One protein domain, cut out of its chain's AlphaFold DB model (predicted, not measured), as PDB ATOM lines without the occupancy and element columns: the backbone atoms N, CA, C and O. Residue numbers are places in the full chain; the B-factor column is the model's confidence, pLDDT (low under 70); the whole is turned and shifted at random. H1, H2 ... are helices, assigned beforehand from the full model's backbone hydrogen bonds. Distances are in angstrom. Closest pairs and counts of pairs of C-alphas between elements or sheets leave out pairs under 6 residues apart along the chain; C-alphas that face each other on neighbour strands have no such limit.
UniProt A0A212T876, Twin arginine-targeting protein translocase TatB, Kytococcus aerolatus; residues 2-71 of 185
ATOM      1  N   GLY A   2      46.079  77.602  32.078       68.38
ATOM      2  CA  GLY A   2      45.352  78.879  32.101       68.38
ATOM      3  C   GLY A   2      44.794  79.293  30.728       68.38
ATOM      4  O   GLY A   2      45.236  78.759  29.711       68.38
ATOM      5  N   PRO A   3      43.831  80.234  30.678       68.75
ATOM      6  CA  PRO A   3      43.122  80.663  29.465       68.75
ATOM      7  C   PRO A   3      43.972  81.559  28.533       68.75
ATOM      8  O   PRO A   3      43.508  82.588  28.038       68.75
ATOM      9  N   PHE A   4      45.215  81.164  28.250       68.62
ATOM     10  CA  PHE A   4      46.213  81.934  27.491       68.62
ATOM     11  C   PHE A   4      45.922  82.083  25.982       68.62
ATOM     12  O   PHE A   4      46.748  82.603  25.243       68.62
ATOM     13  N   GLY A   5      44.767  81.635  25.485       75.81
ATOM     14  CA  GLY A   5      44.511  81.579  24.041       75.81
ATOM     15  C   GLY A   5      44.177  82.928  23.402       75.81
ATOM     16  O   GLY A   5      44.639  83.216  22.305       75.81
ATOM     17  N   TYR A   6      43.379  83.761  24.084       85.00
ATOM     18  CA  TYR A   6      42.849  85.012  23.510       85.00
ATOM     19  C   TYR A   6      42.542  86.090  24.556       85.00
ATOM     20  O   TYR A   6      42.754  87.272  24.296       85.00
ATOM     21  N   GLY A   7      42.080  85.696  25.749       90.56
ATOM     22  CA  GLY A   7      41.755  86.639  26.824       90.56
ATOM     23  C   GLY A   7      42.977  87.409  27.321       90.56
ATOM     24  O   GLY A   7      42.902  88.612  27.535       90.56
ATOM     25  N   GLU A   8      44.125  86.739  27.423       87.44
ATOM     26  CA  GLU A   8      45.372  87.379  27.844       87.44
ATOM     27  C   GLU A   8      45.938  88.326  26.787       87.44
ATOM     28  O   GLU A   8      46.355  89.432  27.111       87.44
ATOM     29  N   ILE A   9      45.869  87.945  25.508       90.50
ATOM     30  CA  ILE A   9      46.257  88.822  24.396       90.50
ATOM     31  C   ILE A   9      45.391  90.086  24.405       90.50
ATOM     32  O   ILE A   9      45.910  91.192  24.264       90.50
ATOM     33  N   LEU A  10      44.081  89.940  24.625       92.00
ATOM     34  CA  LEU A  10      43.171  91.075  24.750       92.00
ATOM     35  C   LEU A  10      43.537  91.961  25.951       92.00
ATOM     36  O   LEU A  10      43.541  93.184  25.828       92.00
ATOM     37  N   LEU A  11      43.900  91.357  27.083       92.62
ATOM     38  CA  LEU A  11      44.329  92.068  28.289       92.62
ATOM     39  C   LEU A  11      45.632  92.845  28.046       92.62
ATOM     40  O   LEU A  11      45.715  94.018  28.404       92.62
ATOM     41  N   ILE A  12      46.608  92.245  27.361       91.69
ATOM     42  CA  ILE A  12      47.866  92.898  26.968       91.69
ATOM     43  C   ILE A  12      47.596  94.074  26.029       91.69
ATOM     44  O   ILE A  12      48.163  95.149  26.218       91.69
ATOM     45  N   ILE A  13      46.717  93.904  25.039       90.50
ATOM     46  CA  ILE A  13      46.334  94.979  24.118       90.50
ATOM     47  C   ILE A  13      45.704  96.133  24.898       90.50
ATOM     48  O   ILE A  13      46.136  97.271  24.745       90.50
ATOM     49  N   ILE A  14      44.740  95.855  25.780       92.44
ATOM     50  CA  ILE A  14      44.105  96.880  26.619       92.44
ATOM     51  C   ILE A  14      45.146  97.580  27.502       92.44
ATOM     52  O   ILE A  14      45.158  98.808  27.569       92.44
ATOM     53  N   ALA A  15      46.054  96.828  28.126       91.88
ATOM     54  CA  ALA A  15      47.130  97.386  28.939       91.88
ATOM     55  C   ALA A  15      48.048  98.308  28.120       91.88
ATOM     56  O   ALA A  15      48.358  99.412  28.565       91.88
ATOM     57  N   LEU A  16      48.418  97.911  26.897       90.56
ATOM     58  CA  LEU A  16      49.170  98.757  25.969       90.56
ATOM     59  C   LEU A  16      48.389 100.018  25.588       90.56
ATOM     60  O   LEU A  16      48.956 101.106  25.615       90.56
ATOM     61  N   LEU A  17      47.100  99.899  25.264       90.69
ATOM     62  CA  LEU A  17      46.254 101.047  24.927       90.69
ATOM     63  C   LEU A  17      46.179 102.050  26.080       90.69
ATOM     64  O   LEU A  17      46.193 103.251  25.830       90.69
ATOM     65  N   VAL A  18      46.111 101.580  27.325       91.94
ATOM     66  CA  VAL A  18      46.057 102.448  28.508       91.94
ATOM     67  C   VAL A  18      47.420 103.078  28.794       91.94
ATOM     68  O   VAL A  18      47.491 104.269  29.080       91.94
ATOM     69  N   PHE A  19      48.501 102.305  28.692       89.25
ATOM     70  CA  PHE A  19      49.846 102.765  29.036       89.25
ATOM     71  C   PHE A  19      50.435 103.727  27.994       89.25
ATOM     72  O   PHE A  19      51.009 104.755  28.343       89.25
ATOM     73  N   ILE A  20      50.283 103.408  26.706       87.06
ATOM     74  CA  ILE A  20      50.785 104.211  25.575       87.06
ATOM     75  C   ILE A  20      49.757 105.249  25.103       87.06
ATOM     76  O   ILE A  20      50.128 106.276  24.531       87.06
ATOM     77  N   GLY A  21      48.473 105.024  25.376       87.25
ATOM     78  CA  GLY A  21      47.369 105.839  24.882       87.25
ATOM     79  C   GLY A  21      46.891 105.368  23.498       87.25
ATOM     80  O   GLY A  21      47.710 105.142  22.600       87.25
ATOM     81  N   PRO A  22      45.568 105.263  23.260       84.31
ATOM     82  CA  PRO A  22      45.020 104.722  22.012       84.31
ATOM     83  C   PRO A  22      45.366 105.569  20.779       84.31
ATOM     84  O   PRO A  22      45.409 105.051  19.667       84.31
ATOM     85  N   SER A  23      45.658 106.857  20.965       85.50
ATOM     86  CA  SER A  23      46.061 107.765  19.890       85.50
ATOM     87  C   SER A  23      47.499 107.551  19.409       85.50
ATOM     88  O   SER A  23      47.799 107.896  18.272       85.50
ATOM     89  N   ARG A  24      48.379 106.965  20.234       85.19
ATOM     90  CA  ARG A  24      49.817 106.829  19.929       85.19
ATOM     91  C   ARG A  24      50.196 105.467  19.345       85.19
ATOM     92  O   ARG A  24      51.228 105.335  18.697       85.19
ATOM     93  N   LEU A  25      49.350 104.453  19.529       85.44
ATOM     94  CA  LEU A  25      49.509 103.131  18.915       85.44
ATOM     95  C   LEU A  25      49.572 103.133  17.377       85.44
ATOM     96  O   LEU A  25      50.482 102.495  16.843       85.44
ATOM     97  N   PRO A  26      48.669 103.815  16.642       83.19
ATOM     98  CA  PRO A  26      48.762 103.860  15.182       83.19
ATOM     99  C   PRO A  26      50.062 104.527  14.718       83.19
ATOM    100  O   PRO A  26      50.726 104.018  13.819       83.19
ATOM    101  N   GLU A  27      50.489 105.587  15.403       87.19
ATOM    102  CA  GLU A  27      51.742 106.292  15.118       87.19
ATOM    103  C   GLU A  27      52.980 105.410  15.390       87.19
ATOM    104  O   GLU A  27      53.912 105.346  14.584       87.19
ATOM    105  N   ALA A  28      52.972 104.629  16.476       89.31
ATOM    106  CA  ALA A  28      54.024 103.654  16.765       89.31
ATOM    107  C   ALA A  28      54.097 102.535  15.707       89.31
ATOM    108  O   ALA A  28      55.192 102.132  15.304       89.31
ATOM    109  N   LEU A  29      52.951 102.061  15.205       91.12
ATOM    110  CA  LEU A  29      52.891 101.058  14.136       91.12
ATOM    111  C   LEU A  29      53.450 101.585  12.813       91.12
ATOM    112  O   LEU A  29      54.087 100.825  12.078       91.12
ATOM    113  N   GLU A  30      53.263 102.868  12.505       93.44
ATOM    114  CA  GLU A  30      53.875 103.488  11.329       93.44
ATOM    115  C   GLU A  30      55.403 103.466  11.410       93.44
ATOM    116  O   GLU A  30      56.070 103.098  10.437       93.44
ATOM    117  N   ASN A  31      55.959 103.784  12.580       93.69
ATOM    118  CA  ASN A  31      57.401 103.742  12.818       93.69
ATOM    119  C   ASN A  31      57.947 102.315  12.706       93.69
ATOM    120  O   ASN A  31      58.921 102.080  11.986       93.69
ATOM    121  N   VAL A  32      57.271 101.343  13.320       95.81
ATOM    122  CA  VAL A  32      57.634  99.922  13.223       95.81
ATOM    123  C   VAL A  32      57.546  99.427  11.779       95.81
ATOM    124  O   VAL A  32      58.458  98.760  11.298       95.81
ATOM    125  N   ARG A  33      56.498  99.791  11.033       95.44
ATOM    126  CA  ARG A  33      56.353  99.427   9.617       95.44
ATOM    127  C   ARG A  33      57.504  99.974   8.773       95.44
ATOM    128  O   ARG A  33      58.013  99.259   7.908       95.44
ATOM    129  N   ARG A  34      57.902 101.229   8.999       96.00
ATOM    130  CA  ARG A  34      59.041 101.854   8.307       96.00
ATOM    131  C   ARG A  34      60.342 101.117   8.625       96.00
ATOM    132  O   ARG A  34      61.080 100.793   7.698       96.00
ATOM    133  N   TRP A  35      60.559 100.769   9.892       97.31
ATOM    134  CA  TRP A  35      61.701  99.968  10.337       97.31
ATOM    135  C   TRP A  35      61.728  98.578   9.709       97.31
ATOM    136  O   TRP A  35      62.754  98.169   9.183       97.31
ATOM    137  N   ILE A  36      60.600  97.868   9.686       96.88
ATOM    138  CA  ILE A  36      60.501  96.542   9.061       96.88
ATOM    139  C   ILE A  36      60.817  96.627   7.566       96.88
ATOM    140  O   ILE A  36      61.490  95.749   7.027       96.88
ATOM    141  N   ARG A  37      60.341  97.675   6.883       96.38
ATOM    142  CA  ARG A  37      60.634  97.882   5.463       96.38
ATOM    143  C   ARG A  37      62.126  98.124   5.238       96.38
ATOM    144  O   ARG A  37      62.710  97.428   4.421       96.38
ATOM    145  N   GLN A  38      62.740  99.016   6.014       96.56
ATOM    146  CA  GLN A  38      64.183  99.266   5.940       96.56
ATOM    147  C   GLN A  38      65.005  98.021   6.280       96.56
ATOM    148  O   GLN A  38      65.946  97.704   5.565       96.56
ATOM    149  N   ALA A  39      64.621  97.271   7.312       97.06
ATOM    150  CA  ALA A  39      65.280  96.023   7.677       97.06
ATOM    151  C   ALA A  39      65.175  94.978   6.556       97.06
ATOM    152  O   ALA A  39      66.150  94.291   6.263       97.06
ATOM    153  N   ARG A  40      64.013  94.878   5.894       94.81
ATOM    154  CA  ARG A  40      63.832  94.010   4.725       94.81
ATOM    155  C   ARG A  40      64.713  94.453   3.559       94.81
ATOM    156  O   ARG A  40      65.346  93.603   2.942       94.81
ATOM    157  N   ASP A  41      64.738  95.744   3.255       95.62
ATOM    158  CA  ASP A  41      65.528  96.284   2.148       95.62
ATOM    159  C   ASP A  41      67.031  96.074   2.405       95.62
ATOM    160  O   ASP A  41      67.727  95.546   1.540       95.62
ATOM    161  N   MET A  42      67.495  96.323   3.633       95.31
ATOM    162  CA  MET A  42      68.869  96.057   4.076       95.31
ATOM    163  C   MET A  42      69.225  94.565   4.012       95.31
ATOM    164  O   MET A  42      70.299  94.205   3.535       95.31
ATOM    165  N   ALA A  43      68.319  93.674   4.428       93.81
ATOM    166  CA  ALA A  43      68.522  92.230   4.317       93.81
ATOM    167  C   ALA A  43      68.601  91.765   2.851       93.81
ATOM    168  O   ALA A  43      69.389  90.877   2.529       93.81
ATOM    169  N   ASN A  44      67.812  92.368   1.955       91.94
ATOM    170  CA  ASN A  44      67.863  92.074   0.523       91.94
ATOM    171  C   ASN A  44      69.168  92.568  -0.115       91.94
ATOM    172  O   ASN A  44      69.734  91.852  -0.938       91.94
ATOM    173  N   GLN A  45      69.657  93.747   0.280       90.75
ATOM    174  CA  GLN A  45      70.936  94.297  -0.180       90.75
ATOM    175  C   GLN A  45      72.112  93.438   0.285       90.75
ATOM    176  O   GLN A  45      72.886  92.972  -0.547       90.75
ATOM    177  N   ALA A  46      72.173  93.115   1.581       89.19
ATOM    178  CA  ALA A  46      73.194  92.228   2.128       89.19
ATOM    179  C   ALA A  46      73.156  90.843   1.461       89.19
ATOM    180  O   ALA A  46      74.192  90.283   1.126       89.19
ATOM    181  N   LYS A  47      71.962  90.291   1.197       81.56
ATOM    182  CA  LYS A  47      71.819  89.023   0.464       81.56
ATOM    183  C   LYS A  47      72.303  89.123  -0.987       81.56
ATOM    184  O   LYS A  47      72.799  88.126  -1.508       81.56
ATOM    185  N   GLY A  48      72.142  90.279  -1.633       86.31
ATOM    186  CA  GLY A  48      72.688  90.565  -2.961       86.31
ATOM    187  C   GLY A  48      74.214  90.549  -2.953       86.31
ATOM    188  O   GLY A  48      74.813  89.772  -3.689       86.31
ATOM    189  N   GLU A  49      74.823  91.302  -2.036       83.75
ATOM    190  CA  GLU A  49      76.281  91.389  -1.876       83.75
ATOM    191  C   GLU A  49      76.913  90.044  -1.485       83.75
ATOM    192  O   GLU A  49      77.954  89.667  -2.025       83.75
ATOM    193  N   LEU A  50      76.268  89.284  -0.592       74.38
ATOM    194  CA  LEU A  50      76.707  87.937  -0.212       74.38
ATOM    195  C   LEU A  50      76.576  86.948  -1.376       74.38
ATOM    196  O   LEU A  50      77.443  86.100  -1.546       74.38
ATOM    197  N   ARG A  51      75.517  87.038  -2.188       76.38
ATOM    198  CA  ARG A  51      75.339  86.172  -3.365       76.38
ATOM    199  C   ARG A  51      76.387  86.439  -4.446       76.38
ATOM    200  O   ARG A  51      76.722  85.525  -5.191       76.38
ATOM    201  N   GLU A  52      76.866  87.673  -4.536       77.44
ATOM    202  CA  GLU A  52      77.836  88.112  -5.539       77.44
ATOM    203  C   GLU A  52      79.283  87.793  -5.130       77.44
ATOM    204  O   GLU A  52      80.102  87.468  -5.985       77.44
ATOM    205  N   GLN A  53      79.586  87.813  -3.825       70.88
ATOM    206  CA  GLN A  53      80.932  87.551  -3.291       70.88
ATOM    207  C   GLN A  53      81.158  86.108  -2.816       70.88
ATOM    208  O   GLN A  53      82.280  85.617  -2.876       70.88
ATOM    209  N   VAL A  54      80.115  85.419  -2.347       65.12
ATOM    210  CA  VAL A  54      80.188  84.071  -1.744       65.12
ATOM    211  C   VAL A  54      79.538  83.049  -2.682       65.12
ATOM    212  O   VAL A  54      78.744  82.220  -2.251       65.12
ATOM    213  N   GLY A  55      79.787  83.179  -3.990       61.16
ATOM    214  CA  GLY A  55      79.176  82.361  -5.041       61.16
ATOM    215  C   GLY A  55      78.989  80.898  -4.625       61.16
ATOM    216  O   GLY A  55      79.937  80.238  -4.227       61.16
ATOM    217  N   ASP A  56      77.745  80.430  -4.702       57.84
ATOM    218  CA  ASP A  56      77.282  79.058  -4.436       57.84
ATOM    219  C   ASP A  56      77.444  78.488  -3.006       57.84
ATOM    220  O   ASP A  56      76.545  77.776  -2.565       57.84
ATOM    221  N   ASP A  57      78.440  78.888  -2.208       55.97
ATOM    222  CA  ASP A  57      78.698  78.318  -0.861       55.97
ATOM    223  C   ASP A  57      77.604  78.635   0.177       55.97
ATOM    224  O   ASP A  57      77.481  78.000   1.226       55.97
ATOM    225  N   ILE A  58      76.774  79.635  -0.115       52.91
ATOM    226  CA  ILE A  58      75.593  79.956   0.677       52.91
ATOM    227  C   ILE A  58      74.509  78.894   0.388       52.91
ATOM    228  O   ILE A  58      73.929  78.375   1.327       52.91
ATOM    229  N   ALA A  59      74.263  78.454  -0.851       56.66
ATOM    230  CA  ALA A  59      73.126  77.572  -1.185       56.66
ATOM    231  C   ALA A  59      72.981  76.298  -0.309       56.66
ATOM    232  O   ALA A  59      71.848  75.853  -0.097       56.66
ATOM    233  N   ASP A  60      74.082  75.796   0.255       55.84
ATOM    234  CA  ASP A  60      74.147  74.607   1.110       55.84
ATOM    235  C   ASP A  60      73.865  74.846   2.611       55.84
ATOM    236  O   ASP A  60      73.559  73.905   3.346       55.84
ATOM    237  N   LEU A  61      73.883  76.090   3.101       54.91
ATOM    238  CA  LEU A  61      73.592  76.423   4.503       54.91
ATOM    239  C   LEU A  61      72.096  76.707   4.723       54.91
ATOM    240  O   LEU A  61      71.659  77.833   4.799       54.91
ATOM    241  N   ASP A  62      71.275  75.672   4.835       55.06
ATOM    242  CA  ASP A  62      70.129  75.500   5.762       55.06
ATOM    243  C   ASP A  62      69.265  76.693   6.326       55.06
ATOM    244  O   ASP A  62      68.570  76.519   7.324       55.06
ATOM    245  N   TRP A  63      69.159  77.891   5.733       53.62
ATOM    246  CA  TRP A  63      68.150  78.921   6.133       53.62
ATOM    247  C   TRP A  63      66.743  78.585   5.662       53.62
ATOM    248  O   TRP A  63      65.758  79.119   6.170       53.62
ATOM    249  N   ARG A  64      66.630  77.664   4.704       55.69
ATOM    250  CA  ARG A  64      65.347  77.115   4.263       55.69
ATOM    251  C   ARG A  64      64.686  76.262   5.353       55.69
ATOM    252  O   ARG A  64      63.476  76.067   5.312       55.69
ATOM    253  N   LYS A  65      65.467  75.818   6.344       55.28
ATOM    254  CA  LYS A  65      65.008  75.131   7.557       55.28
ATOM    255  C   LYS A  65      64.330  76.071   8.560       55.28
ATOM    256  O   LYS A  65      63.571  75.604   9.401       55.28
ATOM    257  N   TRP A  66      64.548  77.383   8.432       52.72
ATOM    258  CA  TRP A  66      63.990  78.424   9.304       52.72
ATOM    259  C   TRP A  66      63.033  79.387   8.578       52.72
ATOM    260  O   TRP A  66      62.734  80.455   9.104       52.72
ATOM    261  N   ASP A  67      62.538  79.043   7.380       61.97
ATOM    262  CA  ASP A  67      61.580  79.876   6.636       61.97
ATOM    263  C   ASP A  67      60.195  79.875   7.333       61.97
ATOM    264  O   ASP A  67      59.493  78.856   7.309       61.97
ATOM    265  N   PRO A  68      59.747  81.006   7.921       62.59
ATOM    266  CA  PRO A  68      58.500  81.092   8.690       62.59
ATOM    267  C   PRO A  68      57.239  80.792   7.872       62.59
ATOM    268  O   PRO A  68      56.180  80.537   8.438       62.59
ATOM    269  N   ARG A  69      57.321  80.834   6.534       62.22
ATOM    270  CA  ARG A  69      56.182  80.556   5.641       62.22
ATOM    271  C   ARG A  69      55.999  79.065   5.369       62.22
ATOM    272  O   ARG A  69      54.944  78.664   4.879       62.22
ATOM    273  N   GLN A  70      57.012  78.258   5.684       58.31
ATOM    274  CA  GLN A  70      56.978  76.800   5.572       58.31
ATOM    275  C   GLN A  70      56.622  76.117   6.900       58.31
ATOM    276  O   GLN A  70      56.392  74.907   6.914       58.31
ATOM    277  N   TYR A  71      56.454  76.882   7.988       59.19
ATOM    278  CA  TYR A  71      55.730  76.449   9.184       59.19
ATOM    279  C   TYR A  71      54.234  76.357   8.845       59.19
ATOM    280  O   TYR A  71      53.430  77.233   9.149       59.19
TER     281      TYR A  71
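AT A GLANCE: This is residues 2 to 71 of the 185 residues of the protein "Twin arginine-targeting protein translocase TatB" of Kytococcus aerolatus (UniProt A0A212T876). The long helix H2 is the base of an open, three-sided frame: H1 makes an L-shaped corner with it near residue 24, and past residue 53 the link and the tiny H3 fold back towards H1, leaving the middle empty. The printed part has 70 residues with three named helices, H1, H2 and H3 in chain order, and no named strand; the class is all helix. It is extended and flat, with a radius of gyration of the C-alphas of 19.1 A and spans of 51 by 32 by 14 A.

HOW THE PARTS SIT: H2, residues 24 to 53, is close to but not clearly touching H1, residues 7 to 20; their closest C-alphas, of Leu 25 and Leu 17, are 7.1 A apart. Their lines are about perpendicular, at 77 degrees. H3, residues 63 to 66, is apart from both. In H1 and H2 every O i to N i+4 pair is within hydrogen-bond range; H3 is too short for one.

IN THESE COORDINATES: H2 measures 43.3 A from C-alpha 24 at (49.817, 106.829, 19.929) to C-alpha 53 at (80.932, 87.551, -3.291). H1 measures 19.8 A and H3 5.3 A.

THE WHOLE: The farthest C-alphas, of Val 18 and Gly 55, are 51.2 A apart. The printed part has no cut and no long link. Residues 2 to 4 and 54 to 71 have pLDDT under 70.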